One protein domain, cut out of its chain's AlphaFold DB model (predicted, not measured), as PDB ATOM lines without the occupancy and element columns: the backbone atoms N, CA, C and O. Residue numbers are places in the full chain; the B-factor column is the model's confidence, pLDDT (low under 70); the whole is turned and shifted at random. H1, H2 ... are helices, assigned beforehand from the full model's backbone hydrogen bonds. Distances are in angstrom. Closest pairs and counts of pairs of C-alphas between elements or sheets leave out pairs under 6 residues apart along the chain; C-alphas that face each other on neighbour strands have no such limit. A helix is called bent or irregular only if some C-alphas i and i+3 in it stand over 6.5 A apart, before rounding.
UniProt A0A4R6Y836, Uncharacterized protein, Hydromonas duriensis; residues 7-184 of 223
ATOM      1  N   LEU A   7      -6.495  43.712  21.776       58.72
ATOM      2  CA  LEU A   7      -7.161  42.869  22.776       58.72
ATOM      3  C   LEU A   7      -7.593  43.669  24.009       58.72
ATOM      4  O   LEU A   7      -8.625  43.365  24.597       58.72
ATOM      5  N   GLY A   8      -6.841  44.712  24.374       69.50
ATOM      6  CA  GLY A   8      -7.128  45.550  25.542       69.50
ATOM      7  C   GLY A   8      -8.543  46.143  25.527       69.50
ATOM      8  O   GLY A   8      -9.304  45.879  26.457       69.50
ATOM      9  N   PRO A   9      -8.942  46.873  24.468       69.00
ATOM     10  CA  PRO A   9     -10.289  47.429  24.361       69.00
ATOM     11  C   PRO A   9     -11.392  46.369  24.430       69.00
ATOM     12  O   PRO A   9     -12.378  46.573  25.124       69.00
ATOM     13  N   ILE A  10     -11.201  45.214  23.783       72.12
ATOM     14  CA  ILE A  10     -12.178  44.113  23.771       72.12
ATOM     15  C   ILE A  10     -12.361  43.513  25.173       72.12
ATOM     16  O   ILE A  10     -13.486  43.289  25.619       72.12
ATOM     17  N   VAL A  11     -11.264  43.282  25.898       77.81
ATOM     18  CA  VAL A  11     -11.309  42.758  27.273       77.81
ATOM     19  C   VAL A  11     -11.981  43.757  28.216       77.81
ATOM     20  O   VAL A  11     -12.806  43.362  29.041       77.81
ATOM     21  N   VAL A  12     -11.681  45.050  28.064       83.31
ATOM     22  CA  VAL A  12     -12.336  46.126  28.822       83.31
ATOM     23  C   VAL A  12     -13.837  46.173  28.517       83.31
ATOM     24  O   VAL A  12     -14.631  46.343  29.441       83.31
ATOM     25  N   SER A  13     -14.243  45.944  27.263       82.62
ATOM     26  CA  SER A  13     -15.654  45.820  26.884       82.62
ATOM     27  C   SER A  13     -16.366  44.710  27.631       82.62
ATOM     28  O   SER A  13     -17.372  44.970  28.288       82.62
ATOM     29  N   PHE A  14     -15.828  43.490  27.591       86.00
ATOM     30  CA  PHE A  14     -16.438  42.365  28.299       86.00
ATOM     31  C   PHE A  14     -16.504  42.610  29.800       86.00
ATOM     32  O   PHE A  14     -17.538  42.367  30.411       86.00
ATOM     33  N   PHE A  15     -15.449  43.163  30.392       87.38
ATOM     34  CA  PHE A  15     -15.465  43.485  31.811       87.38
ATOM     35  C   PHE A  15     -16.590  44.462  32.178       87.38
ATOM     36  O   PHE A  15     -17.343  44.192  33.109       87.38
ATOM     37  N   ILE A  16     -16.749  45.560  31.431       89.62
ATOM     38  CA  ILE A  16     -17.795  46.566  31.682       89.62
ATOM     39  C   ILE A  16     -19.195  45.985  31.454       89.62
ATOM     40  O   ILE A  16     -20.094  46.239  32.252       89.62
ATOM     41  N   PHE A  17     -19.379  45.172  30.414       91.44
ATOM     42  CA  PHE A  17     -20.655  44.514  30.132       91.44
ATOM     43  C   PHE A  17     -21.079  43.567  31.250       91.44
ATOM     44  O   PHE A  17     -22.225  43.626  31.692       91.44
ATOM     45  N   GLY A  18     -20.162  42.740  31.752       89.31
ATOM     46  CA  GLY A  18     -20.469  41.875  32.884       89.31
ATOM     47  C   GLY A  18     -20.652  42.649  34.184       89.31
ATOM     48  O   GLY A  18     -21.505  42.289  34.981       89.31
ATOM     49  N   LEU A  19     -19.944  43.763  34.383       91.94
ATOM     50  CA  LEU A  19     -20.205  44.673  35.503       91.94
ATOM     51  C   LEU A  19     -21.635  45.221  35.459       91.94
ATOM     52  O   LEU A  19     -22.347  45.146  36.456       91.94
ATOM     53  N   ALA A  20     -22.064  45.735  34.306       92.69
ATOM     54  CA  ALA A  20     -23.413  46.249  34.104       92.69
ATOM     55  C   ALA A  20     -24.478  45.169  34.345       92.69
ATOM     56  O   ALA A  20     -25.465  45.429  35.038       92.69
ATOM     57  N   PHE A  21     -24.255  43.956  33.832       92.62
ATOM     58  CA  PHE A  21     -25.144  42.816  34.041       92.62
ATOM     59  C   PHE A  21     -25.247  42.433  35.525       92.62
ATOM     60  O   PHE A  21     -26.332  42.493  36.102       92.62
ATOM     61  N   GLU A  22     -24.119  42.103  36.160       88.56
ATOM     62  CA  GLU A  22     -24.075  41.589  37.534       88.56
ATOM     63  C   GLU A  22     -24.549  42.625  38.554       88.56
ATOM     64  O   GLU A  22     -25.287  42.284  39.474       88.56
ATOM     65  N   LEU A  23     -24.189  43.905  38.393       89.50
ATOM     66  CA  LEU A  23     -24.681  44.960  39.285       89.50
ATOM     67  C   LEU A  23     -26.201  45.090  39.215       89.50
ATOM     68  O   LEU A  23     -26.849  45.207  40.250       89.50
ATOM     69  N   SER A  24     -26.767  45.050  38.009       90.50
ATOM     70  CA  SER A  24     -28.216  45.185  37.820       90.50
ATOM     71  C   SER A  24     -28.957  43.955  38.347       90.50
ATOM     72  O   SER A  24     -29.991  44.085  38.996       90.50
ATOM     73  N   ALA A  25     -28.393  42.765  38.130       86.88
ATOM     74  CA  ALA A  25     -28.916  41.510  38.649       86.88
ATOM     75  C   ALA A  25     -28.923  41.475  40.185       86.88
ATOM     76  O   ALA A  25     -29.960  41.249  40.809       86.88
ATOM     77  N   PHE A  26     -27.784  41.773  40.810       82.62
ATOM     78  CA  PHE A  26     -27.656  41.786  42.266       82.62
ATOM     79  C   PHE A  26     -28.485  42.897  42.909       82.62
ATOM     80  O   PHE A  26     -29.039  42.677  43.982       82.62
ATOM     81  N   TYR A  27     -28.633  44.048  42.245       84.56
ATOM     82  CA  TYR A  27     -29.515  45.119  42.704       84.56
ATOM     83  C   TYR A  27     -30.965  44.639  42.847       84.56
ATOM     84  O   TYR A  27     -31.579  44.870  43.884       84.56
ATOM     85  N   VAL A  28     -31.494  43.908  41.857       81.25
ATOM     86  CA  VAL A  28     -32.842  43.311  41.939       81.25
ATOM     87  C   VAL A  28     -32.964  42.342  43.111       81.25
ATOM     88  O   VAL A  28     -34.008  42.282  43.752       81.25
ATOM     89  N   LEU A  29     -31.899  41.600  43.408       74.88
ATOM     90  CA  LEU A  29     -31.862  40.641  44.510       74.88
ATOM     91  C   LEU A  29     -31.585  41.294  45.880       74.88
ATOM     92  O   LEU A  29     -31.529  40.585  46.882       74.88
ATOM     93  N   GLY A  30     -31.383  42.615  45.948       73.62
ATOM     94  CA  GLY A  30     -31.027  43.321  47.185       73.62
ATOM     95  C   GLY A  30     -29.614  43.012  47.695       73.62
ATOM     96  O   GLY A  30     -29.316  43.203  48.874       73.62
ATOM     97  N   LEU A  31     -28.730  42.515  46.828       73.56
ATOM     98  CA  LEU A  31     -27.369  42.104  47.160       73.56
ATOM     99  C   LEU A  31     -26.336  43.107  46.634       73.56
ATOM    100  O   LEU A  31     -26.537  43.800  45.640       73.56
ATOM    101  N   ASN A  32     -25.167  43.150  47.277       76.69
ATOM    102  CA  ASN A  32     -24.046  43.965  46.811       76.69
ATOM    103  C   ASN A  32     -23.052  43.112  46.007       76.69
ATOM    104  O   ASN A  32     -22.190  42.447  46.585       76.69
ATOM    105  N   ALA A  33     -23.142  43.170  44.675       70.94
ATOM    106  CA  ALA A  33     -22.264  42.422  43.768       70.94
ATOM    107  C   ALA A  33     -20.767  42.690  44.006       70.94
ATOM    108  O   ALA A  33     -19.977  41.754  43.957       70.94
ATOM    109  N   LEU A  34     -20.360  43.921  44.335       76.44
ATOM    110  CA  LEU A  34     -18.942  44.261  44.544       76.44
ATOM    111  C   LEU A  34     -18.348  43.635  45.813       76.44
ATOM    112  O   LEU A  34     -17.132  43.478  45.904       76.44
ATOM    113  N   LYS A  35     -19.187  43.280  46.795       72.94
ATOM    114  CA  LYS A  35     -18.756  42.575  48.013       72.94
ATOM    115  C   LYS A  35     -18.712  41.056  47.836       72.94
ATOM    116  O   LYS A  35     -18.002  40.390  48.581       72.94
ATOM    117  N   VAL A  36     -19.486  40.521  46.890       72.94
ATOM    118  CA  VAL A  36     -19.693  39.074  46.715       72.94
ATOM    119  C   VAL A  36     -18.863  38.516  45.559       72.94
ATOM    120  O   VAL A  36     -18.323  37.416  45.655       72.94
ATOM    121  N   LEU A  37     -18.736  39.269  44.468       74.31
ATOM    122  CA  LEU A  37     -18.108  38.820  43.234       74.31
ATOM    123  C   LEU A  37     -16.711  39.422  43.069       74.31
ATOM    124  O   LEU A  37     -16.500  40.628  43.166       74.31
ATOM    125  N   SER A  38     -15.737  38.571  42.745       82.38
ATOM    126  CA  SER A  38     -14.412  39.027  42.306       82.38
ATOM    127  C   SER A  38     -14.431  39.530  40.861       82.38
ATOM    128  O   SER A  38     -15.216  39.031  40.057       82.38
ATOM    129  N   TRP A  39     -13.445  40.346  40.474       80.25
ATOM    130  CA  TRP A  39     -13.276  40.867  39.106       80.25
ATOM    131  C   TRP A  39     -13.387  39.818  37.980       80.25
ATOM    132  O   TRP A  39     -13.905  40.119  36.906       80.25
ATOM    133  N   LYS A  40     -12.949  38.573  38.226       82.44
ATOM    134  CA  LYS A  40     -13.058  37.462  37.265       82.44
ATOM    135  C   LYS A  40     -14.506  37.142  36.882       82.44
ATOM    136  O   LYS A  40     -14.759  36.829  35.726       82.44
ATOM    137  N   HIS A  41     -15.444  37.252  37.822       84.00
ATOM    138  CA  HIS A  41     -16.860  36.986  37.570       84.00
ATOM    139  C   HIS A  41     -17.444  38.019  36.609       84.00
ATOM    140  O   HIS A  41     -18.115  37.634  35.662       84.00
ATOM    141  N   PHE A  42     -17.101  39.302  36.768       84.00
ATOM    142  CA  PHE A  42     -17.526  40.343  35.826       84.00
ATOM    143  C   PHE A  42     -16.971  40.083  34.422       84.00
ATOM    144  O   PHE A  42     -17.696  40.183  33.441       84.00
ATOM    145  N   LEU A  43     -15.707  39.666  34.305       85.06
ATOM    146  CA  LEU A  43     -15.139  39.333  32.999       85.06
ATOM    147  C   LEU A  43     -15.830  38.120  32.351       85.06
ATOM    148  O   LEU A  43     -16.168  38.177  31.171       85.06
ATOM    149  N   TYR A  44     -16.053  37.036  33.102       84.56
ATOM    150  CA  TYR A  44     -16.705  35.832  32.578       84.56
ATOM    151  C   TYR A  44     -18.178  36.052  32.250       84.56
ATOM    152  O   TYR A  44     -18.627  35.603  31.201       84.56
ATOM    153  N   SER A  45     -18.909  36.769  33.101       85.00
ATOM    154  CA  SER A  45     -20.303  37.141  32.865       85.00
ATOM    155  C   SER A  45     -20.429  37.932  31.565       85.00
ATOM    156  O   SER A  45     -21.141  37.532  30.644       85.00
ATOM    157  N   GLY A  46     -19.614  38.980  31.410       82.44
ATOM    158  CA  GLY A  46     -19.592  39.763  30.183       82.44
ATOM    159  C   GLY A  46     -19.192  38.950  28.958       82.44
ATOM    160  O   GLY A  46     -19.808  39.107  27.908       82.44
ATOM    161  N   LEU A  47     -18.220  38.040  29.086       83.56
ATOM    162  CA  LEU A  47     -17.859  37.110  28.017       83.56
ATOM    163  C   LEU A  47     -19.054  36.230  27.632       83.56
ATOM    164  O   LEU A  47     -19.380  36.168  26.455       83.56
ATOM    165  N   ILE A  48     -19.722  35.577  28.583       85.56
ATOM    166  CA  ILE A  48     -20.850  34.670  28.320       85.56
ATOM    167  C   ILE A  48     -21.983  35.424  27.626       85.56
ATOM    168  O   ILE A  48     -22.410  35.032  26.540       85.56
ATOM    169  N   HIS A  49     -22.427  36.539  28.202       80.50
ATOM    170  CA  HIS A  49     -23.579  37.280  27.694       80.50
ATOM    171  C   HIS A  49     -23.284  37.986  26.365       80.50
ATOM    172  O   HIS A  49     -24.128  37.994  25.461       80.50
ATOM    173  N   ALA A  50     -22.069  38.513  26.182       75.00
ATOM    174  CA  ALA A  50     -21.660  39.067  24.895       75.00
ATOM    175  C   ALA A  50     -21.473  37.967  23.839       75.00
ATOM    176  O   ALA A  50     -21.889  38.160  22.700       75.00
ATOM    177  N   THR A  51     -20.916  36.804  24.199       73.38
ATOM    178  CA  THR A  51     -20.696  35.675  23.272       73.38
ATOM    179  C   THR A  51     -22.008  35.049  22.811       73.38
ATOM    180  O   THR A  51     -22.170  34.801  21.617       73.38
ATOM    181  N   LEU A  52     -22.975  34.867  23.719       68.31
ATOM    182  CA  LEU A  52     -24.337  34.421  23.387       68.31
ATOM    183  C   LEU A  52     -24.988  35.320  22.325       68.31
ATOM    184  O   LEU A  52     -25.710  34.843  21.455       68.31
ATOM    185  N   SER A  53     -24.661  36.611  22.355       64.31
ATOM    186  CA  SER A  53     -25.153  37.605  21.401       64.31
ATOM    187  C   SER A  53     -24.270  37.748  20.148       64.31
ATOM    188  O   SER A  53     -24.702  38.315  19.146       64.31
ATOM    189  N   PHE A  54     -23.038  37.228  20.173       62.62
ATOM    190  CA  PHE A  54     -22.070  37.269  19.070       62.62
ATOM    191  C   PHE A  54     -22.249  36.115  18.079       62.62
ATOM    192  O   PHE A  54     -21.931  36.268  16.899       62.62
ATOM    193  N   PHE A  55     -22.774  34.968  18.523       59.97
ATOM    194  CA  PHE A  55     -22.995  33.798  17.664       59.97
ATOM    195  C   PHE A  55     -23.862  34.115  16.423       59.97
ATOM    196  O   PHE A  55     -23.446  33.770  15.317       59.97
ATOM    197  N   PRO A  56     -24.980  34.867  16.523       58.66
ATOM    198  CA  PRO A  56     -25.743  35.291  15.346       58.66
ATOM    199  C   PRO A  56     -24.963  36.227  14.408       58.66
ATOM    200  O   PRO A  56     -25.148  36.166  13.197       58.66
ATOM    201  N   ILE A  57     -24.061  37.066  14.930       58.44
ATOM    202  CA  ILE A  57     -23.211  37.957  14.115       58.44
ATOM    203  C   ILE A  57     -22.176  37.151  13.348       58.44
ATOM    204  O   ILE A  57     -21.955  37.416  12.172       58.44
ATOM    205  N   LEU A  58     -21.567  36.154  13.990       60.53
ATOM    206  CA  LEU A  58     -20.656  35.230  13.328       60.53
ATOM    207  C   LEU A  58     -21.377  34.489  12.198       60.53
ATOM    208  O   LEU A  58     -20.856  34.422  11.091       60.53
ATOM    209  N   VAL A  59     -22.602  34.013  12.445       59.38
ATOM    210  CA  VAL A  59     -23.446  33.381  11.421       59.38
ATOM    211  C   VAL A  59     -23.737  34.358  10.278       59.38
ATOM    212  O   VAL A  59     -23.494  34.018   9.126       59.38
ATOM    213  N   LEU A  60     -24.174  35.588  10.562       58.06
ATOM    214  CA  LEU A  60     -24.439  36.608   9.538       58.06
ATOM    215  C   LEU A  60     -23.179  37.009   8.759       58.06
ATOM    216  O   LEU A  60     -23.251  37.212   7.549       58.06
ATOM    217  N   TYR A  61     -22.026  37.097   9.420       59.25
ATOM    218  CA  TYR A  61     -20.743  37.376   8.781       59.25
ATOM    219  C   TYR A  61     -20.321  36.226   7.867       59.25
ATOM    220  O   TYR A  61     -19.958  36.477   6.723       59.25
ATOM    221  N   VAL A  62     -20.433  34.975   8.322       62.16
ATOM    222  CA  VAL A  62     -20.159  33.782   7.509       62.16
ATOM    223  C   VAL A  62     -21.119  33.709   6.322       62.16
ATOM    224  O   VAL A  62     -20.666  33.520   5.200       62.16
ATOM    225  N   PHE A  63     -22.419  33.949   6.516       59.47
ATOM    226  CA  PHE A  63     -23.395  34.018   5.422       59.47
ATOM    227  C   PHE A  63     -23.088  35.150   4.435       59.47
ATOM    228  O   PHE A  63     -23.189  34.950   3.227       59.47
ATOM    229  N   SER A  64     -22.692  36.328   4.922       55.12
ATOM    230  CA  SER A  64     -22.294  37.463   4.082       55.12
ATOM    231  C   SER A  64     -21.009  37.171   3.302       55.12
ATOM    232  O   SER A  64     -20.945  37.436   2.105       55.12
ATOM    233  N   ALA A  65     -20.009  36.567   3.948       59.41
ATOM    234  CA  ALA A  65     -18.753  36.157   3.329       59.41
ATOM    235  C   ALA A  65     -18.969  35.057   2.283       59.41
ATOM    236  O   ALA A  65     -18.421  35.148   1.189       59.41
ATOM    237  N   LEU A  66     -19.829  34.072   2.568       62.69
ATOM    238  CA  LEU A  66     -20.261  33.060   1.603       62.69
ATOM    239  C   LEU A  66     -20.994  33.713   0.425       62.69
ATOM    240  O   LEU A  66     -20.659  33.452  -0.724       62.69
ATOM    241  N   ARG A  67     -21.941  34.623   0.680       63.06
ATOM    242  CA  ARG A  67     -22.643  35.359  -0.381       63.06
ATOM    243  C   ARG A  67     -21.683  36.184  -1.238       63.06
ATOM    244  O   ARG A  67     -21.864  36.224  -2.447       63.06
ATOM    245  N   MET A  68     -20.684  36.834  -0.638       52.69
ATOM    246  CA  MET A  68     -19.630  37.538  -1.371       52.69
ATOM    247  C   MET A  68     -18.793  36.573  -2.204       52.69
ATOM    248  O   MET A  68     -18.559  36.871  -3.364       52.69
ATOM    249  N   PHE A  69     -18.401  35.421  -1.653       56.19
ATOM    250  CA  PHE A  69     -17.645  34.382  -2.360       56.19
ATOM    251  C   PHE A  69     -18.384  33.855  -3.601       56.19
ATOM    252  O   PHE A  69     -17.760  33.605  -4.627       56.19
ATOM    253  N   PHE A  70     -19.713  33.746  -3.535       61.72
ATOM    254  CA  PHE A  70     -20.569  33.350  -4.662       61.72
ATOM    255  C   PHE A  70     -21.104  34.529  -5.499       61.72
ATOM    256  O   PHE A  70     -21.894  34.320  -6.416       61.72
ATOM    257  N   SER A  71     -20.715  35.769  -5.196       47.22
ATOM    258  CA  SER A  71     -21.176  36.959  -5.914       47.22
ATOM    259  C   SER A  71     -20.272  37.256  -7.109       47.22
ATOM    260  O   SER A  71     -19.067  37.446  -6.951       47.22
ATOM    261  N   GLU A  72     -20.863  37.425  -8.295       49.41
ATOM    262  CA  GLU A  72     -20.174  37.908  -9.506       49.41
ATOM    263  C   GLU A  72     -19.516  39.294  -9.324       49.41
ATOM    264  O   GLU A  72     -18.672  39.699 -10.121       49.41
ATOM    265  N   ALA A  73     -19.843  40.025  -8.250       47.16
ATOM    266  CA  ALA A  73     -19.209  41.302  -7.922       47.16
ATOM    267  C   ALA A  73     -17.724  41.181  -7.523       47.16
ATOM    268  O   ALA A  73     -17.029  42.192  -7.543       47.16
ATOM    269  N   LEU A  74     -17.218  39.980  -7.205       42.50
ATOM    270  CA  LEU A  74     -15.783  39.738  -6.969       42.50
ATOM    271  C   LEU A  74     -14.906  39.971  -8.214       42.50
ATOM    272  O   LEU A  74     -13.694  40.100  -8.076       42.50
ATOM    273  N   TYR A  75     -15.508  40.045  -9.406       48.22
ATOM    274  CA  TYR A  75     -14.807  40.321 -10.665       48.22
ATOM    275  C   TYR A  75     -14.744  41.814 -11.027       48.22
ATOM    276  O   TYR A  75     -14.137  42.166 -12.037       48.22
ATOM    277  N   LYS A  76     -15.352  42.701 -10.228       52.72
ATOM    278  CA  LYS A  76     -15.237  44.159 -10.403       52.72
ATOM    279  C   LYS A  76     -14.015  44.683  -9.662       52.72
ATOM    280  O   LYS A  76     -13.671  44.173  -8.595       52.72
ATOM    281  N   SER A  77     -13.354  45.707 -10.207       52.50
ATOM    282  CA  SER A  77     -12.167  46.261  -9.555       52.50
ATOM    283  C   SER A  77     -12.523  46.832  -8.166       52.50
ATOM    284  O   SER A  77     -13.666  47.255  -7.930       52.50
ATOM    285  N   PRO A  78     -11.574  46.851  -7.212       54.84
ATOM    286  CA  PRO A  78     -11.786  47.465  -5.903       54.84
ATOM    287  C   PRO A  78     -12.275  48.916  -6.012       54.84
ATOM    288  O   PRO A  78     -13.107  49.339  -5.208       54.84
ATOM    289  N   GLU A  79     -11.823  49.664  -7.027       55.06
ATOM    290  CA  GLU A  79     -12.257  51.045  -7.259       55.06
ATOM    291  C   GLU A  79     -13.747  51.145  -7.626       55.06
ATOM    292  O   GLU A  79     -14.448  52.015  -7.102       55.06
ATOM    293  N   GLU A  80     -14.265  50.235  -8.457       51.34
ATOM    294  CA  GLU A  80     -15.686  50.209  -8.840       51.34
ATOM    295  C   GLU A  80     -16.601  49.817  -7.671       51.34
ATOM    296  O   GLU A  80     -17.702  50.350  -7.519       51.34
ATOM    297  N   THR A  81     -16.135  48.922  -6.800       49.91
ATOM    298  CA  THR A  81     -16.894  48.465  -5.624       49.91
ATOM    299  C   THR A  81     -16.966  49.549  -4.542       49.91
ATOM    300  O   THR A  81     -18.006  49.731  -3.905       49.91
ATOM    301  N   VAL A  82     -15.889  50.323  -4.366       53.00
ATOM    302  CA  VAL A  82     -15.842  51.470  -3.442       53.00
ATOM    303  C   VAL A  82     -16.703  52.635  -3.946       53.00
ATOM    304  O   VAL A  82     -17.329  53.318  -3.135       53.00
ATOM    305  N   ALA A  83     -16.804  52.836  -5.263       51.66
ATOM    306  CA  ALA A  83     -17.668  53.858  -5.858       51.66
ATOM    307  C   ALA A  83     -19.175  53.564  -5.699       51.66
ATOM    308  O   ALA A  83     -19.981  54.495  -5.677       51.66
ATOM    309  N   LEU A  84     -19.551  52.288  -5.556       49.88
ATOM    310  CA  LEU A  84     -20.935  51.834  -5.364       49.88
ATOM    311  C   LEU A  84     -21.388  51.821  -3.894       49.88
ATOM    312  O   LEU A  84     -22.583  51.676  -3.624       49.88
ATOM    313  N   LEU A  85     -20.473  51.977  -2.930       49.59
ATOM    314  CA  LEU A  85     -20.855  52.119  -1.527       49.59
ATOM    315  C   LEU A  85     -21.509  53.496  -1.329       49.59
ATOM    316  O   LEU A  85     -20.893  54.513  -1.653       49.59
ATOM    317  N   PRO A  86     -22.739  53.569  -0.783       50.72
ATOM    318  CA  PRO A  86     -23.391  54.850  -0.543       50.72
ATOM    319  C   PRO A  86     -22.478  55.727   0.319       50.72
ATOM    320  O   PRO A  86     -22.108  55.338   1.431       50.72
ATOM    321  N   LYS A  87     -22.104  56.898  -0.210       50.28
ATOM    322  CA  LYS A  87     -21.336  57.922   0.507       50.28
ATOM    323  C   LYS A  87     -22.220  58.515   1.599       50.28
ATOM    324  O   LYS A  87     -22.891  59.522   1.408       50.28
ATOM    325  N   PHE A  88     -22.267  57.854   2.741       50.66
ATOM    326  CA  PHE A  88     -22.882  58.402   3.938       50.66
ATOM    327  C   PHE A  88     -21.921  59.411   4.562       50.66
ATOM    328  O   PHE A  88     -20.750  59.120   4.803       50.66
ATOM    329  N   GLU A  89     -22.420  60.610   4.835       58.69
ATOM    330  CA  GLU A  89     -21.640  61.641   5.505       58.69
ATOM    331  C   GLU A  89     -21.346  61.257   6.961       58.69
ATOM    332  O   GLU A  89     -22.193  60.696   7.661       58.69
ATOM    333  N   PHE A  90     -20.161  61.634   7.446       55.56
ATOM    334  CA  PHE A  90     -19.703  61.469   8.830       55.56
ATOM    335  C   PHE A  90     -20.772  61.769   9.894       55.56
ATOM    336  O   PHE A  90     -20.942  61.034  10.869       55.56
ATOM    337  N   ARG A  91     -21.526  62.852   9.678       62.25
ATOM    338  CA  ARG A  91     -22.586  63.326  10.571       62.25
ATOM    339  C   ARG A  91     -23.672  62.271  10.792       62.25
ATOM    340  O   ARG A  91     -24.195  62.162  11.900       62.25
ATOM    341  N   ASN A  92     -23.969  61.472   9.772       68.19
ATOM    342  CA  ASN A  92     -25.012  60.453   9.819       68.19
ATOM    343  C   ASN A  92     -24.596  59.263  10.698       68.19
ATOM    344  O   ASN A  92     -25.430  58.718  11.412       68.19
ATOM    345  N   TYR A  93     -23.308  58.911  10.742       66.00
ATOM    346  CA  TYR A  93     -22.791  57.830  11.593       66.00
ATOM    347  C   TYR A  93     -22.824  58.167  13.081       66.00
ATOM    348  O   TYR A  93     -23.284  57.371  13.904       66.00
ATOM    349  N   VAL A  94     -22.398  59.383  13.426       68.25
ATOM    350  CA  VAL A  94     -22.496  59.897  14.796       68.25
ATOM    351  C   VAL A  94     -23.961  60.002  15.224       68.25
ATOM    352  O   VAL A  94     -24.294  59.662  16.358       68.25
ATOM    353  N   PHE A  95     -24.848  60.429  14.321       75.88
ATOM    354  CA  PHE A  95     -26.286  60.468  14.578       75.88
ATOM    355  C   PHE A  95     -26.865  59.070  14.845       75.88
ATOM    356  O   PHE A  95     -27.560  58.888  15.840       75.88
ATOM    357  N   ILE A  96     -26.514  58.069  14.031       75.19
ATOM    358  CA  ILE A  96     -26.939  56.674  14.224       75.19
ATOM    359  C   ILE A  96     -26.445  56.129  15.572       75.19
ATOM    360  O   ILE A  96     -27.228  55.541  16.311       75.19
ATOM    361  N   SER A  97     -25.186  56.377  15.945       75.56
ATOM    362  CA  SER A  97     -24.650  55.942  17.248       75.56
ATOM    363  C   SER A  97     -25.385  56.581  18.430       75.56
ATOM    364  O   SER A  97     -25.685  55.903  19.410       75.56
ATOM    365  N   LYS A  98     -25.734  57.870  18.328       80.12
ATOM    366  CA  LYS A  98     -26.558  58.561  19.333       80.12
ATOM    367  C   LYS A  98     -27.966  57.977  19.414       80.12
ATOM    368  O   LYS A  98     -28.474  57.788  20.514       80.12
ATOM    369  N   LEU A  99     -28.577  57.678  18.267       85.38
ATOM    370  CA  LEU A  99     -29.904  57.073  18.206       85.38
ATOM    371  C   LEU A  99     -29.911  55.691  18.864       85.38
ATOM    372  O   LEU A  99     -30.802  55.407  19.653       85.38
ATOM    373  N   ILE A 100     -28.905  54.857  18.600       86.31
ATOM    374  CA  ILE A 100     -28.780  53.529  19.219       86.31
ATOM    375  C   ILE A 100     -28.632  53.654  20.730       86.31
ATOM    376  O   ILE A 100     -29.336  52.973  21.463       86.31
ATOM    377  N   LEU A 101     -27.775  54.562  21.198       88.31
ATOM    378  CA  LEU A 101     -27.603  54.811  22.627       88.31
ATOM    379  C   LEU A 101     -28.920  55.245  23.285       88.31
ATOM    380  O   LEU A 101     -29.258  54.747  24.358       88.31
ATOM    381  N   LEU A 102     -29.682  56.120  22.624       90.62
ATOM    382  CA  LEU A 102     -31.001  56.546  23.083       90.62
ATOM    383  C   LEU A 102     -31.995  55.377  23.125       90.62
ATOM    384  O   LEU A 102     -32.685  55.209  24.124       90.62
ATOM    385  N   VAL A 103     -32.051  54.552  22.078       91.12
ATOM    386  CA  VAL A 103     -32.928  53.373  22.022       91.12
ATOM    387  C   VAL A 103     -32.570  52.368  23.121       91.12
ATOM    388  O   VAL A 103     -33.468  51.882  23.804       91.12
ATOM    389  N   SER A 104     -31.283  52.095  23.355       92.38
ATOM    390  CA  SER A 104     -30.830  51.204  24.433       92.38
ATOM    391  C   SER A 104     -31.154  51.753  25.820       92.38
ATOM    392  O   SER A 104     -31.523  50.986  26.708       92.38
ATOM    393  N   LEU A 105     -31.053  53.071  26.009       93.25
ATOM    394  CA  LEU A 105     -31.444  53.725  27.255       93.25
ATOM    395  C   LEU A 105     -32.957  53.631  27.483       93.25
ATOM    396  O   LEU A 105     -33.381  53.239  28.565       93.25
ATOM    397  N   ILE A 106     -33.769  53.946  26.468       93.50
ATOM    398  CA  ILE A 106     -35.231  53.809  26.538       93.50
ATOM    399  C   ILE A 106     -35.601  52.360  26.857       93.50
ATOM    400  O   ILE A 106     -36.419  52.126  27.737       93.50
ATOM    401  N   TYR A 107     -34.964  51.390  26.199       93.88
ATOM    402  CA  TYR A 107     -35.172  49.974  26.476       93.88
ATOM    403  C   TYR A 107     -34.873  49.618  27.939       93.88
ATOM    404  O   TYR A 107     -35.709  48.998  28.593       93.88
ATOM    405  N   LEU A 108     -33.734  50.057  28.486       93.94
ATOM    406  CA  LEU A 108     -33.406  49.850  29.898       93.94
ATOM    407  C   LEU A 108     -34.464  50.459  30.826       93.94
ATOM    408  O   LEU A 108     -34.903  49.796  31.761       93.94
ATOM    409  N   LEU A 109     -34.896  51.696  30.564       92.94
ATOM    410  CA  LEU A 109     -35.928  52.355  31.366       92.94
ATOM    411  C   LEU A 109     -37.254  51.590  31.302       92.94
ATOM    412  O   LEU A 109     -37.852  51.330  32.342       92.94
ATOM    413  N   LEU A 110     -37.680  51.156  30.113       90.88
ATOM    414  CA  LEU A 110     -38.884  50.338  29.958       90.88
ATOM    415  C   LEU A 110     -38.786  49.029  30.743       90.88
ATOM    416  O   LEU A 110     -39.774  48.618  31.334       90.88
ATOM    417  N   VAL A 111     -37.611  48.395  30.793       89.88
ATOM    418  CA  VAL A 111     -37.394  47.192  31.607       89.88
ATOM    419  C   VAL A 111     -37.451  47.520  33.097       89.88
ATOM    420  O   VAL A 111     -38.085  46.791  33.853       89.88
ATOM    421  N   ILE A 112     -36.851  48.625  33.546       88.38
ATOM    422  CA  ILE A 112     -36.908  49.043  34.954       88.38
ATOM    423  C   ILE A 112     -38.362  49.247  35.397       88.38
ATOM    424  O   ILE A 112     -38.740  48.697  36.434       88.38
ATOM    425  N   PHE A 113     -39.167  49.937  34.585       87.00
ATOM    426  CA  PHE A 113     -40.559  50.298  34.880       87.00
ATOM    427  C   PHE A 113     -41.606  49.314  34.326       87.00
ATOM    428  O   PHE A 113     -42.802  49.577  34.408       87.00
ATOM    429  N   GLU A 114     -41.197  48.164  33.780       82.12
ATOM    430  CA  GLU A 114     -42.097  47.231  33.080       82.12
ATOM    431  C   GLU A 114     -43.280  46.779  33.951       82.12
ATOM    432  O   GLU A 114     -44.409  46.685  33.470       82.12
ATOM    433  N   GLY A 115     -43.029  46.566  35.248       68.56
ATOM    434  CA  GLY A 115     -44.045  46.152  36.215       68.56
ATOM    435  C   GLY A 115     -45.134  47.198  36.466       68.56
ATOM    436  O   GLY A 115     -46.250  46.823  36.802       68.56
ATOM    437  N   GLU A 116     -44.840  48.483  36.260       76.69
ATOM    438  CA  GLU A 116     -45.824  49.567  36.389       76.69
ATOM    439  C   GLU A 116     -46.583  49.817  35.079       76.69
ATOM    440  O   GLU A 116     -47.726  50.266  35.101       76.69
ATOM    441  N   ILE A 117     -45.960  49.520  33.932       75.75
ATOM    442  CA  ILE A 117     -46.475  49.911  32.613       75.75
ATOM    443  C   ILE A 117     -47.218  48.764  31.911       75.75
ATOM    444  O   ILE A 117     -48.253  48.996  31.290       75.75
ATOM    445  N   PHE A 118     -46.703  47.531  31.972       67.31
ATOM    446  CA  PHE A 118     -47.138  46.442  31.084       67.31
ATOM    447  C   PHE A 118     -47.712  45.213  31.800       67.31
ATOM    448  O   PHE A 118     -48.097  44.265  31.117       67.31
ATOM    449  N   ASN A 119     -47.773  45.191  33.142       65.00
ATOM    450  CA  ASN A 119     -48.187  44.011  33.930       65.00
ATOM    451  C   ASN A 119     -47.473  42.706  33.501       65.00
ATOM    452  O   ASN A 119     -47.988  41.598  33.646       65.00
ATOM    453  N   SER A 120     -46.266  42.849  32.956       67.31
ATOM    454  CA  SER A 120     -45.417  41.796  32.415       67.31
ATOM    455  C   SER A 120     -43.990  42.044  32.904       67.31
ATOM    456  O   SER A 120     -43.652  43.171  33.261       67.31
ATOM    457  N   GLN A 121     -43.173  40.994  33.007       70.19
ATOM    458  CA  GLN A 121     -41.791  41.085  33.513       70.19
ATOM    459  C   GLN A 121     -40.802  40.306  32.633       70.19
ATOM    460  O   GLN A 121     -39.860  39.683  33.124       70.19
ATOM    461  N   ILE A 122     -41.054  40.284  31.322       79.06
ATOM    462  CA  ILE A 122     -40.278  39.498  30.347       79.06
ATOM    463  C   ILE A 122     -39.525  40.370  29.344       79.06
ATOM    464  O   ILE A 122     -38.679  39.850  28.618       79.06
ATOM    465  N   LEU A 123     -39.781  41.681  29.290       85.19
ATOM    466  CA  LEU A 123     -39.154  42.586  28.325       85.19
ATOM    467  C   LEU A 123     -37.629  42.587  28.468       85.19
ATOM    468  O   LEU A 123     -36.909  42.647  27.469       85.19
ATOM    469  N   GLY A 124     -37.129  42.441  29.698       83.44
ATOM    470  CA  GLY A 124     -35.698  42.317  29.976       83.44
ATOM    471  C   GLY A 124     -35.048  41.069  29.364       83.44
ATOM    472  O   GLY A 124     -33.848  41.075  29.128       83.44
ATOM    473  N   LEU A 125     -35.811  40.025  29.014       87.06
ATOM    474  CA  LEU A 125     -35.292  38.825  28.341       87.06
ATOM    475  C   LEU A 125     -34.985  39.060  26.855       87.06
ATOM    476  O   LEU A 125     -34.265  38.273  26.243       87.06
ATOM    477  N   ALA A 126     -35.476  40.159  26.273       88.25
ATOM    478  CA  ALA A 126     -35.137  40.564  24.912       88.25
ATOM    479  C   ALA A 126     -33.725  41.175  24.791       88.25
ATOM    480  O   ALA A 126     -33.297  41.522  23.686       88.25
ATOM    481  N   TYR A 127     -32.976  41.285  25.895       89.69
ATOM    482  CA  TYR A 127     -31.659  41.912  25.908       89.69
ATOM    483  C   TYR A 127     -30.640  41.315  24.922       89.69
ATOM    484  O   TYR A 127     -29.881  42.116  24.370       89.69
ATOM    485  N   PRO A 128     -30.602  39.994  24.614       87.69
ATOM    486  CA  PRO A 128     -29.635  39.465  23.654       87.69
ATOM    487  C   PRO A 128     -29.922  39.998  22.250       87.69
ATOM    488  O   PRO A 128     -29.000  40.319  21.504       87.69
ATOM    489  N   TRP A 129     -31.204  40.169  21.906       85.50
ATOM    490  CA  TRP A 129     -31.636  40.732  20.627       85.50
ATOM    491  C   TRP A 129     -31.321  42.222  20.530       85.50
ATOM    492  O   TRP A 129     -30.823  42.676  19.500       85.50
ATOM    493  N   MET A 130     -31.536  42.981  21.608       88.62
ATOM    494  CA  MET A 130     -31.162  44.398  21.645       88.62
ATOM    495  C   MET A 130     -29.646  44.598  21.610       88.62
ATOM    496  O   MET A 130     -29.162  45.485  20.906       88.62
ATOM    497  N   PHE A 131     -28.879  43.755  22.299       88.06
ATOM    498  CA  PHE A 131     -27.421  43.795  22.245       88.06
ATOM    499  C   PHE A 131     -26.894  43.397  20.857       88.06
ATOM    500  O   PHE A 131     -25.989  44.049  20.329       88.06
ATOM    501  N   LEU A 132     -27.500  42.389  20.218       84.38
ATOM    502  CA  LEU A 132     -27.229  42.015  18.826       84.38
ATOM    503  C   LEU A 132     -27.492  43.190  17.876       84.38
ATOM    504  O   LEU A 132     -26.620  43.537  17.080       84.38
ATOM    505  N   PHE A 133     -28.656  43.836  17.995       83.94
ATOM    506  CA  PHE A 133     -29.008  45.027  17.222       83.94
ATOM    507  C   PHE A 133     -27.949  46.126  17.389       83.94
ATOM    508  O   PHE A 133     -27.401  46.611  16.398       83.94
ATOM    509  N   CYS A 134     -27.565  46.454  18.627       85.81
ATOM    510  CA  CYS A 134     -26.519  47.444  18.900       85.81
ATOM    511  C   CYS A 134     -25.181  47.072  18.253       85.81
ATOM    512  O   CYS A 134     -24.513  47.926  17.671       85.81
ATOM    513  N   THR A 135     -24.797  45.798  18.326       80.56
ATOM    514  CA  THR A 135     -23.509  45.320  17.814       80.56
ATOM    515  C   THR A 135     -23.461  45.339  16.286       80.56
ATOM    516  O   THR A 135     -22.463  45.779  15.719       80.56
ATOM    517  N   VAL A 136     -24.538  44.942  15.598       79.56
ATOM    518  CA  VAL A 136     -24.623  45.013  14.127       79.56
ATOM    519  C   VAL A 136     -24.453  46.450  13.650       79.56
ATOM    520  O   VAL A 136     -23.621  46.727  12.783       79.56
ATOM    521  N   PHE A 137     -25.195  47.387  14.237       76.88
ATOM    522  CA  PHE A 137     -25.077  48.788  13.854       76.88
ATOM    523  C   PHE A 137     -23.724  49.391  14.231       76.88
ATOM    524  O   PHE A 137     -23.193  50.200  13.470       76.88
ATOM    525  N   PHE A 138     -23.138  48.989  15.359       77.94
ATOM    526  CA  PHE A 138     -21.786  49.388  15.731       77.94
ATOM    527  C   PHE A 138     -20.759  48.925  14.693       77.94
ATOM    528  O   PHE A 138     -19.986  49.749  14.207       77.94
ATOM    529  N   VAL A 139     -20.790  47.653  14.279       75.19
ATOM    530  CA  VAL A 139     -19.891  47.115  13.244       75.19
ATOM    531  C   VAL A 139     -20.076  47.863  11.924       75.19
ATOM    532  O   VAL A 139     -19.096  48.299  11.323       75.19
ATOM    533  N   LEU A 140     -21.321  48.086  11.492       71.31
ATOM    534  CA  LEU A 140     -21.613  48.848  10.273       71.31
ATOM    535  C   LEU A 140     -21.123  50.298  10.352       71.31
ATOM    536  O   LEU A 140     -20.642  50.839   9.357       71.31
ATOM    537  N   THR A 141     -21.241  50.921  11.523       70.44
ATOM    538  CA  THR A 141     -20.761  52.282  11.763       70.44
ATOM    539  C   THR A 141     -19.239  52.308  11.728       70.44
ATOM    540  O   THR A 141     -18.667  53.142  11.035       70.44
ATOM    541  N   LEU A 142     -18.570  51.371  12.398       70.31
ATOM    542  CA  LEU A 142     -17.113  51.315  12.483       70.31
ATOM    543  C   LEU A 142     -16.462  51.030  11.123       70.31
ATOM    544  O   LEU A 142     -15.499  51.700  10.770       70.31
ATOM    545  N   LEU A 143     -17.030  50.118  10.324       65.88
ATOM    546  CA  LEU A 143     -16.530  49.788   8.981       65.88
ATOM    547  C   LEU A 143     -16.609  50.954   7.992       65.88
ATOM    548  O   LEU A 143     -15.833  50.996   7.040       65.88
ATOM    549  N   LYS A 144     -17.558  51.874   8.181       67.31
ATOM    550  CA  LYS A 144     -17.795  52.976   7.242       67.31
ATOM    551  C   LYS A 144     -17.365  54.348   7.767       67.31
ATOM    552  O   LYS A 144     -17.430  55.331   7.032       67.31
ATOM    553  N   SER A 145     -16.943  54.434   9.025       57.84
ATOM    554  CA  SER A 145     -16.534  55.696   9.642       57.84
ATOM    555  C   SER A 145     -15.066  56.035   9.344       57.84
ATOM    556  O   SER A 145     -14.239  55.136   9.201       57.84
ATOM    557  N   PRO A 146     -14.686  57.325   9.308       63.94
ATOM    558  CA  PRO A 146     -13.285  57.736   9.292       63.94
ATOM    559  C   PRO A 146     -12.568  57.303  10.578       63.94
ATOM    560  O   PRO A 146     -13.140  57.379  11.671       63.94
ATOM    561  N   THR A 147     -11.284  56.956  10.474       66.62
ATOM    562  CA  THR A 147     -10.426  56.513  11.594       66.62
ATOM    563  C   THR A 147     -10.461  57.443  12.808       66.62
ATOM    564  O   THR A 147     -10.478  56.972  13.943       66.62
ATOM    565  N   GLY A 148     -10.558  58.760  12.590       63.53
ATOM    566  CA  GLY A 148     -10.638  59.766  13.660       63.53
ATOM    567  C   GLY A 148     -11.872  59.672  14.569       63.53
ATOM    568  O   GLY A 148     -11.913  60.324  15.605       63.53
ATOM    569  N   SER A 149     -12.872  58.857  14.224       64.69
ATOM    570  CA  SER A 149     -14.107  58.701  15.012       64.69
ATOM    571  C   SER A 149     -14.295  57.354  15.680       64.69
ATOM    572  O   SER A 149     -15.258  57.174  16.424       64.69
ATOM    573  N   PHE A 150     -13.361  56.427  15.474       68.38
ATOM    574  CA  PHE A 150     -13.457  55.081  16.027       68.38
ATOM    575  C   PHE A 150     -13.620  55.095  17.542       68.38
ATOM    576  O   PHE A 150     -14.453  54.363  18.061       68.38
ATOM    577  N   MET A 151     -12.910  55.983  18.243       73.00
ATOM    578  CA  MET A 151     -13.022  56.085  19.698       73.00
ATOM    579  C   MET A 151     -14.420  56.537  20.145       73.00
ATOM    580  O   MET A 151     -14.991  55.948  21.056       73.00
ATOM    581  N   ALA A 152     -15.006  57.542  19.490       74.62
ATOM    582  CA  ALA A 152     -16.339  58.034  19.844       74.62
ATOM    583  C   ALA A 152     -17.425  56.977  19.586       74.62
ATOM    584  O   ALA A 152     -18.305  56.770  20.421       74.62
ATOM    585  N   VAL A 153     -17.328  56.270  18.456       73.69
ATOM    586  CA  VAL A 153     -18.236  55.171  18.097       73.69
ATOM    587  C   VAL A 153     -18.067  53.992  19.067       73.69
ATOM    588  O   VAL A 153     -19.056  53.413  19.510       73.69
ATOM    589  N   PHE A 154     -16.831  53.680  19.467       77.88
ATOM    590  CA  PHE A 154     -16.524  52.640  20.453       77.88
ATOM    591  C   PHE A 154     -17.099  52.965  21.833       77.88
ATOM    592  O   PHE A 154     -17.764  52.128  22.436       77.88
ATOM    593  N   VAL A 155     -16.920  54.194  22.319       82.44
ATOM    594  CA  VAL A 155     -17.496  54.641  23.596       82.44
ATOM    595  C   VAL A 155     -19.026  54.594  23.557       82.44
ATOM    596  O   VAL A 155     -19.646  54.118  24.505       82.44
ATOM    597  N   ALA A 156     -19.653  55.019  22.456       82.25
ATOM    598  CA  ALA A 156     -21.105  54.921  22.308       82.25
ATOM    599  C   ALA A 156     -21.594  53.463  22.386       82.25
ATOM    600  O   ALA A 156     -22.581  53.181  23.064       82.25
ATOM    601  N   PHE A 157     -20.871  52.532  21.758       84.38
ATOM    602  CA  PHE A 157     -21.167  51.103  21.845       84.38
ATOM    603  C   PHE A 157     -20.999  50.549  23.258       84.38
ATOM    604  O   PHE A 157     -21.845  49.787  23.715       84.38
ATOM    605  N   MET A 158     -19.961  50.971  23.979       86.75
ATOM    606  CA  MET A 158     -19.753  50.588  25.375       86.75
ATOM    607  C   MET A 158     -20.950  50.957  26.254       86.75
ATOM    608  O   MET A 158     -21.434  50.123  27.018       86.75
ATOM    609  N   PHE A 159     -21.469  52.178  26.125       89.69
ATOM    610  CA  PHE A 159     -22.651  52.603  26.877       89.69
ATOM    611  C   PHE A 159     -23.918  51.873  26.426       89.69
ATOM    612  O   PHE A 159     -24.629  51.323  27.264       89.69
ATOM    613  N   ALA A 160     -24.178  51.806  25.118       89.75
ATOM    614  CA  ALA A 160     -25.360  51.132  24.583       89.75
ATOM    615  C   ALA A 160     -25.397  49.641  24.964       89.75
ATOM    616  O   ALA A 160     -26.417  49.142  25.435       89.75
ATOM    617  N   GLY A 161     -24.262  48.952  24.828       89.69
ATOM    618  CA  GLY A 161     -24.099  47.559  25.225       89.69
ATOM    619  C   GLY A 161     -24.293  47.359  26.726       89.69
ATOM    620  O   GLY A 161     -24.989  46.430  27.127       89.69
ATOM    621  N   SER A 162     -23.767  48.268  27.554       92.69
ATOM    622  CA  SER A 162     -23.979  48.236  29.007       92.69
ATOM    623  C   SER A 162     -25.453  48.395  29.374       92.69
ATOM    624  O   SER A 162     -25.941  47.646  30.209       92.69
ATOM    625  N   PHE A 163     -26.194  49.295  28.717       94.31
ATOM    626  CA  PHE A 163     -27.634  49.442  28.955       94.31
ATOM    627  C   PHE A 163     -28.413  48.173  28.604       94.31
ATOM    628  O   PHE A 163     -29.268  47.748  29.381       94.31
ATOM    629  N   CYS A 164     -28.088  47.523  27.482       93.06
ATOM    630  CA  CYS A 164     -28.687  46.238  27.129       93.06
ATOM    631  C   CYS A 164     -28.355  45.157  28.170       93.06
ATOM    632  O   CYS A 164     -29.248  44.444  28.614       93.06
ATOM    633  N   MET A 165     -27.100  45.058  28.607       92.88
ATOM    634  CA  MET A 165     -26.683  44.073  29.612       92.88
ATOM    635  C   MET A 165     -27.337  44.318  30.972       92.88
ATOM    636  O   MET A 165     -27.814  43.375  31.599       92.88
ATOM    637  N   SER A 166     -27.449  45.575  31.397       93.94
ATOM    638  CA  SER A 166     -28.200  45.954  32.595       93.94
ATOM    639  C   SER A 166     -29.659  45.518  32.512       93.94
ATOM    640  O   SER A 166     -30.167  44.914  33.454       93.94
ATOM    641  N   ALA A 167     -30.321  45.753  31.376       92.44
ATOM    642  CA  ALA A 167     -31.695  45.311  31.152       92.44
ATOM    643  C   ALA A 167     -31.827  43.778  31.244       92.44
ATOM    644  O   ALA A 167     -32.779  43.278  31.841       92.44
ATOM    645  N   GLY A 168     -30.836  43.040  30.737       90.44
ATOM    646  CA  GLY A 168     -30.744  41.590  30.904       90.44
ATOM    647  C   GLY A 168     -30.600  41.155  32.359       90.44
ATOM    648  O   GLY A 168     -31.316  40.256  32.797       90.44
ATOM    649  N   GLY A 169     -29.734  41.825  33.125       89.25
ATOM    650  CA  GLY A 169     -29.553  41.574  34.557       89.25
ATOM    651  C   GLY A 169     -30.845  41.795  35.349       89.25
ATOM    652  O   GLY A 169     -31.224  40.941  36.155       89.25
ATOM    653  N   PHE A 170     -31.568  42.884  35.055       89.69
ATOM    654  CA  PHE A 170     -32.902  43.144  35.607       89.69
ATOM    655  C   PHE A 170     -33.902  42.046  35.227       89.69
ATOM    656  O   PHE A 170     -34.546  41.472  36.104       89.69
ATOM    657  N   GLY A 171     -34.029  41.745  33.932       87.06
ATOM    658  CA  GLY A 171     -35.012  40.794  33.412       87.06
ATOM    659  C   GLY A 171     -34.812  39.376  33.935       87.06
ATOM    660  O   GLY A 171     -35.745  38.776  34.467       87.06
ATOM    661  N   LEU A 172     -33.588  38.850  33.837       86.38
ATOM    662  CA  LEU A 172     -33.277  37.497  34.294       86.38
ATOM    663  C   LEU A 172     -33.491  37.367  35.800       86.38
ATOM    664  O   LEU A 172     -34.208  36.468  36.232       86.38
ATOM    665  N   SER A 173     -32.969  38.297  36.598       83.62
ATOM    666  CA  SER A 173     -33.087  38.214  38.060       83.62
ATOM    667  C   SER A 173     -34.527  38.346  38.536       83.62
ATOM    668  O   SER A 173     -34.930  37.608  39.429       83.62
ATOM    669  N   ARG A 174     -35.338  39.210  37.909       80.38
ATOM    670  CA  ARG A 174     -36.778  39.296  38.203       80.38
ATOM    671  C   ARG A 174     -37.509  38.015  37.827       80.38
ATOM    672  O   ARG A 174     -38.266  37.501  38.640       80.38
ATOM    673  N   SER A 175     -37.253  37.463  36.641       77.81
ATOM    674  CA  SER A 175     -37.888  36.211  36.209       77.81
ATOM    675  C   SER A 175     -37.544  35.038  37.135       77.81
ATOM    676  O   SER A 175     -38.427  34.272  37.516       77.81
ATOM    677  N   HIS A 176     -36.287  34.956  37.582       73.38
ATOM    678  CA  HIS A 176     -35.846  33.978  38.569       73.38
ATOM    679  C   HIS A 176     -36.475  34.235  39.939       73.38
ATOM    680  O   HIS A 176     -36.960  33.297  40.556       73.38
ATOM    681  N   PHE A 177     -36.538  35.485  40.396       69.94
ATOM    682  CA  PHE A 177     -37.178  35.843  41.661       69.94
ATOM    683  C   PHE A 177     -38.669  35.483  41.674       69.94
ATOM    684  O   PHE A 177     -39.139  34.878  42.633       69.94
ATOM    685  N   ILE A 178     -39.409  35.773  40.596       66.75
ATOM    686  CA  ILE A 178     -40.818  35.375  40.450       66.75
ATOM    687  C   ILE A 178     -40.959  33.854  40.448       66.75
ATOM    688  O   ILE A 178     -41.853  33.329  41.108       66.75
ATOM    689  N   ALA A 179     -40.100  33.141  39.715       61.12
ATOM    690  CA  ALA A 179     -40.119  31.683  39.696       61.12
ATOM    691  C   ALA A 179     -39.873  31.114  41.102       61.12
ATOM    692  O   ALA A 179     -40.672  30.317  41.583       61.12
ATOM    693  N   PHE A 180     -38.862  31.615  41.818       56.94
ATOM    694  CA  PHE A 180     -38.579  31.202  43.194       56.94
ATOM    695  C   PHE A 180     -39.690  31.574  44.184       56.94
ATOM    696  O   PHE A 180     -39.940  30.817  45.121       56.94
ATOM    697  N   ALA A 181     -40.375  32.702  43.992       56.59
ATOM    698  CA  ALA A 181     -41.541  33.071  44.791       56.59
ATOM    699  C   ALA A 181     -42.730  32.132  44.521       56.59
ATOM    700  O   ALA A 181     -43.407  31.700  45.452       56.59
ATOM    701  N   LYS A 182     -42.955  31.761  43.255       54.72
ATOM    702  CA  LYS A 182     -44.013  30.826  42.842       54.72
ATOM    703  C   LYS A 182     -43.756  29.399  43.333       54.72
ATOM    704  O   LYS A 182     -44.701  28.721  43.724       54.72
ATOM    705  N   ASP A 183     -42.494  28.986  43.370       48.97
ATOM    706  CA  ASP A 183     -42.060  27.685  43.890       48.97
ATOM    707  C   ASP A 183     -41.956  27.665  45.432       48.97
ATOM    708  O   ASP A 183     -41.576  26.654  46.021       48.97
ATOM    709  N   GLY A 184     -42.301  28.770  46.111       38.22
ATOM    710  CA  GLY A 184     -42.322  28.872  47.576       38.22
ATOM    711  C   GLY A 184     -40.940  28.944  48.238       38.22
ATOM    712  O   GLY A 184     -40.840  28.822  49.458       38.22
TER     713      GLY A 184
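This is residues 7 to 184 of the 223 residues of an uncharacterized protein of Hydromonas duriensis (UniProt A0A4R6Y836). Three helices, H6, H8 and H9, stand side by side in an up-and-down bundle, each running against the one before it; H1 packs on H9, and the arm H3a crosses H1. H3b, H4 and H5 form a thin loop that leads out from this body and returns to H6; residues 61 to 72 and 74 to 80 stick out there, and residues 179 to 184 stick out at the opposite end. The printed part has 178 residues with nine named helices, H1 to H9 in order, and no named strand; the class is all helix. It is only just loose, close to compact, with a radius of gyration of the C-alphas of 19.0 A, and only just elongated, spanning 66 by 33 by 30 A.

H1, residues 7 to 28, touches H2, residues 33 to 36, with residues 22 to 27 alone; the closest C-alphas are those of Phe 26 and Ala 33, 5.6 A apart. H3, residues 39 to 69, was assigned as one helix by its hydrogen bonds but is bent: C-alphas 53 and 56 are 6.5 A apart, and its arms H3a, residues 39 to 53, and H3b, residues 56 to 69, stand at a steep tilt of 48 degrees. H3a touches H1, about perpendicular at 83 degrees; the closest C-alphas, of Gly 18 and Gly 46, are 3.5 A apart. H4, residues 72 to 75, and H5, residues 78 to 83, touch no helix. H6, residues 90 to 112, and H7, residues 114 to 117, meet only through their link. H8, residues 123 to 144, touches H6 at a shallow tilt of 9 degrees, opposite ways, closest at the C-alphas of Val 111 and Gly 124, 5.4 A. H8 and H9, residues 147 to 182, form a helical hairpin with a shallow tilt of 11 degrees; the closest C-alphas, of Gly 124 and Gly 171, are 3.8 A apart. H9 touches H6 at a shallow tilt of 14 degrees, the same way, closest at the C-alphas of Leu 101 and Ala 160, 4.7 A. With residues 158 to 174 alone, H9 touches H1 at a shallow tilt of 31 degrees, the same way, closest at the C-alphas of Ala 25 and Gly 169, 4.1 A. Each O i to N i+4 pair is within hydrogen-bond range in H1, H3a, H3b, H5 and H6, against 15 of 18 in H8 and 30 of 32 in H9; H2, H4 and H7 are too short for such a pair.

H1 begins at C-alpha 7 (-7.161, 42.869, 22.776) and is 32.0 A long; H6 measures 33.7 A, H8 31.8 A and H9 52.6 A, ending at C-alpha 182 (-44.013, 30.826, 42.842). H8 and H9 are irregular: C-alphas 125 and 128 are 7.4 A apart, C-alphas 148 and 151 7.5 A.

The C-alphas of Ser 77 and Gly 184, the two farthest apart, are 66.9 A apart. The printed part has no cut and no long link. Mean pLDDT of the printed part is 74.3; 66 residues are under 70, among them residues 52 to 94.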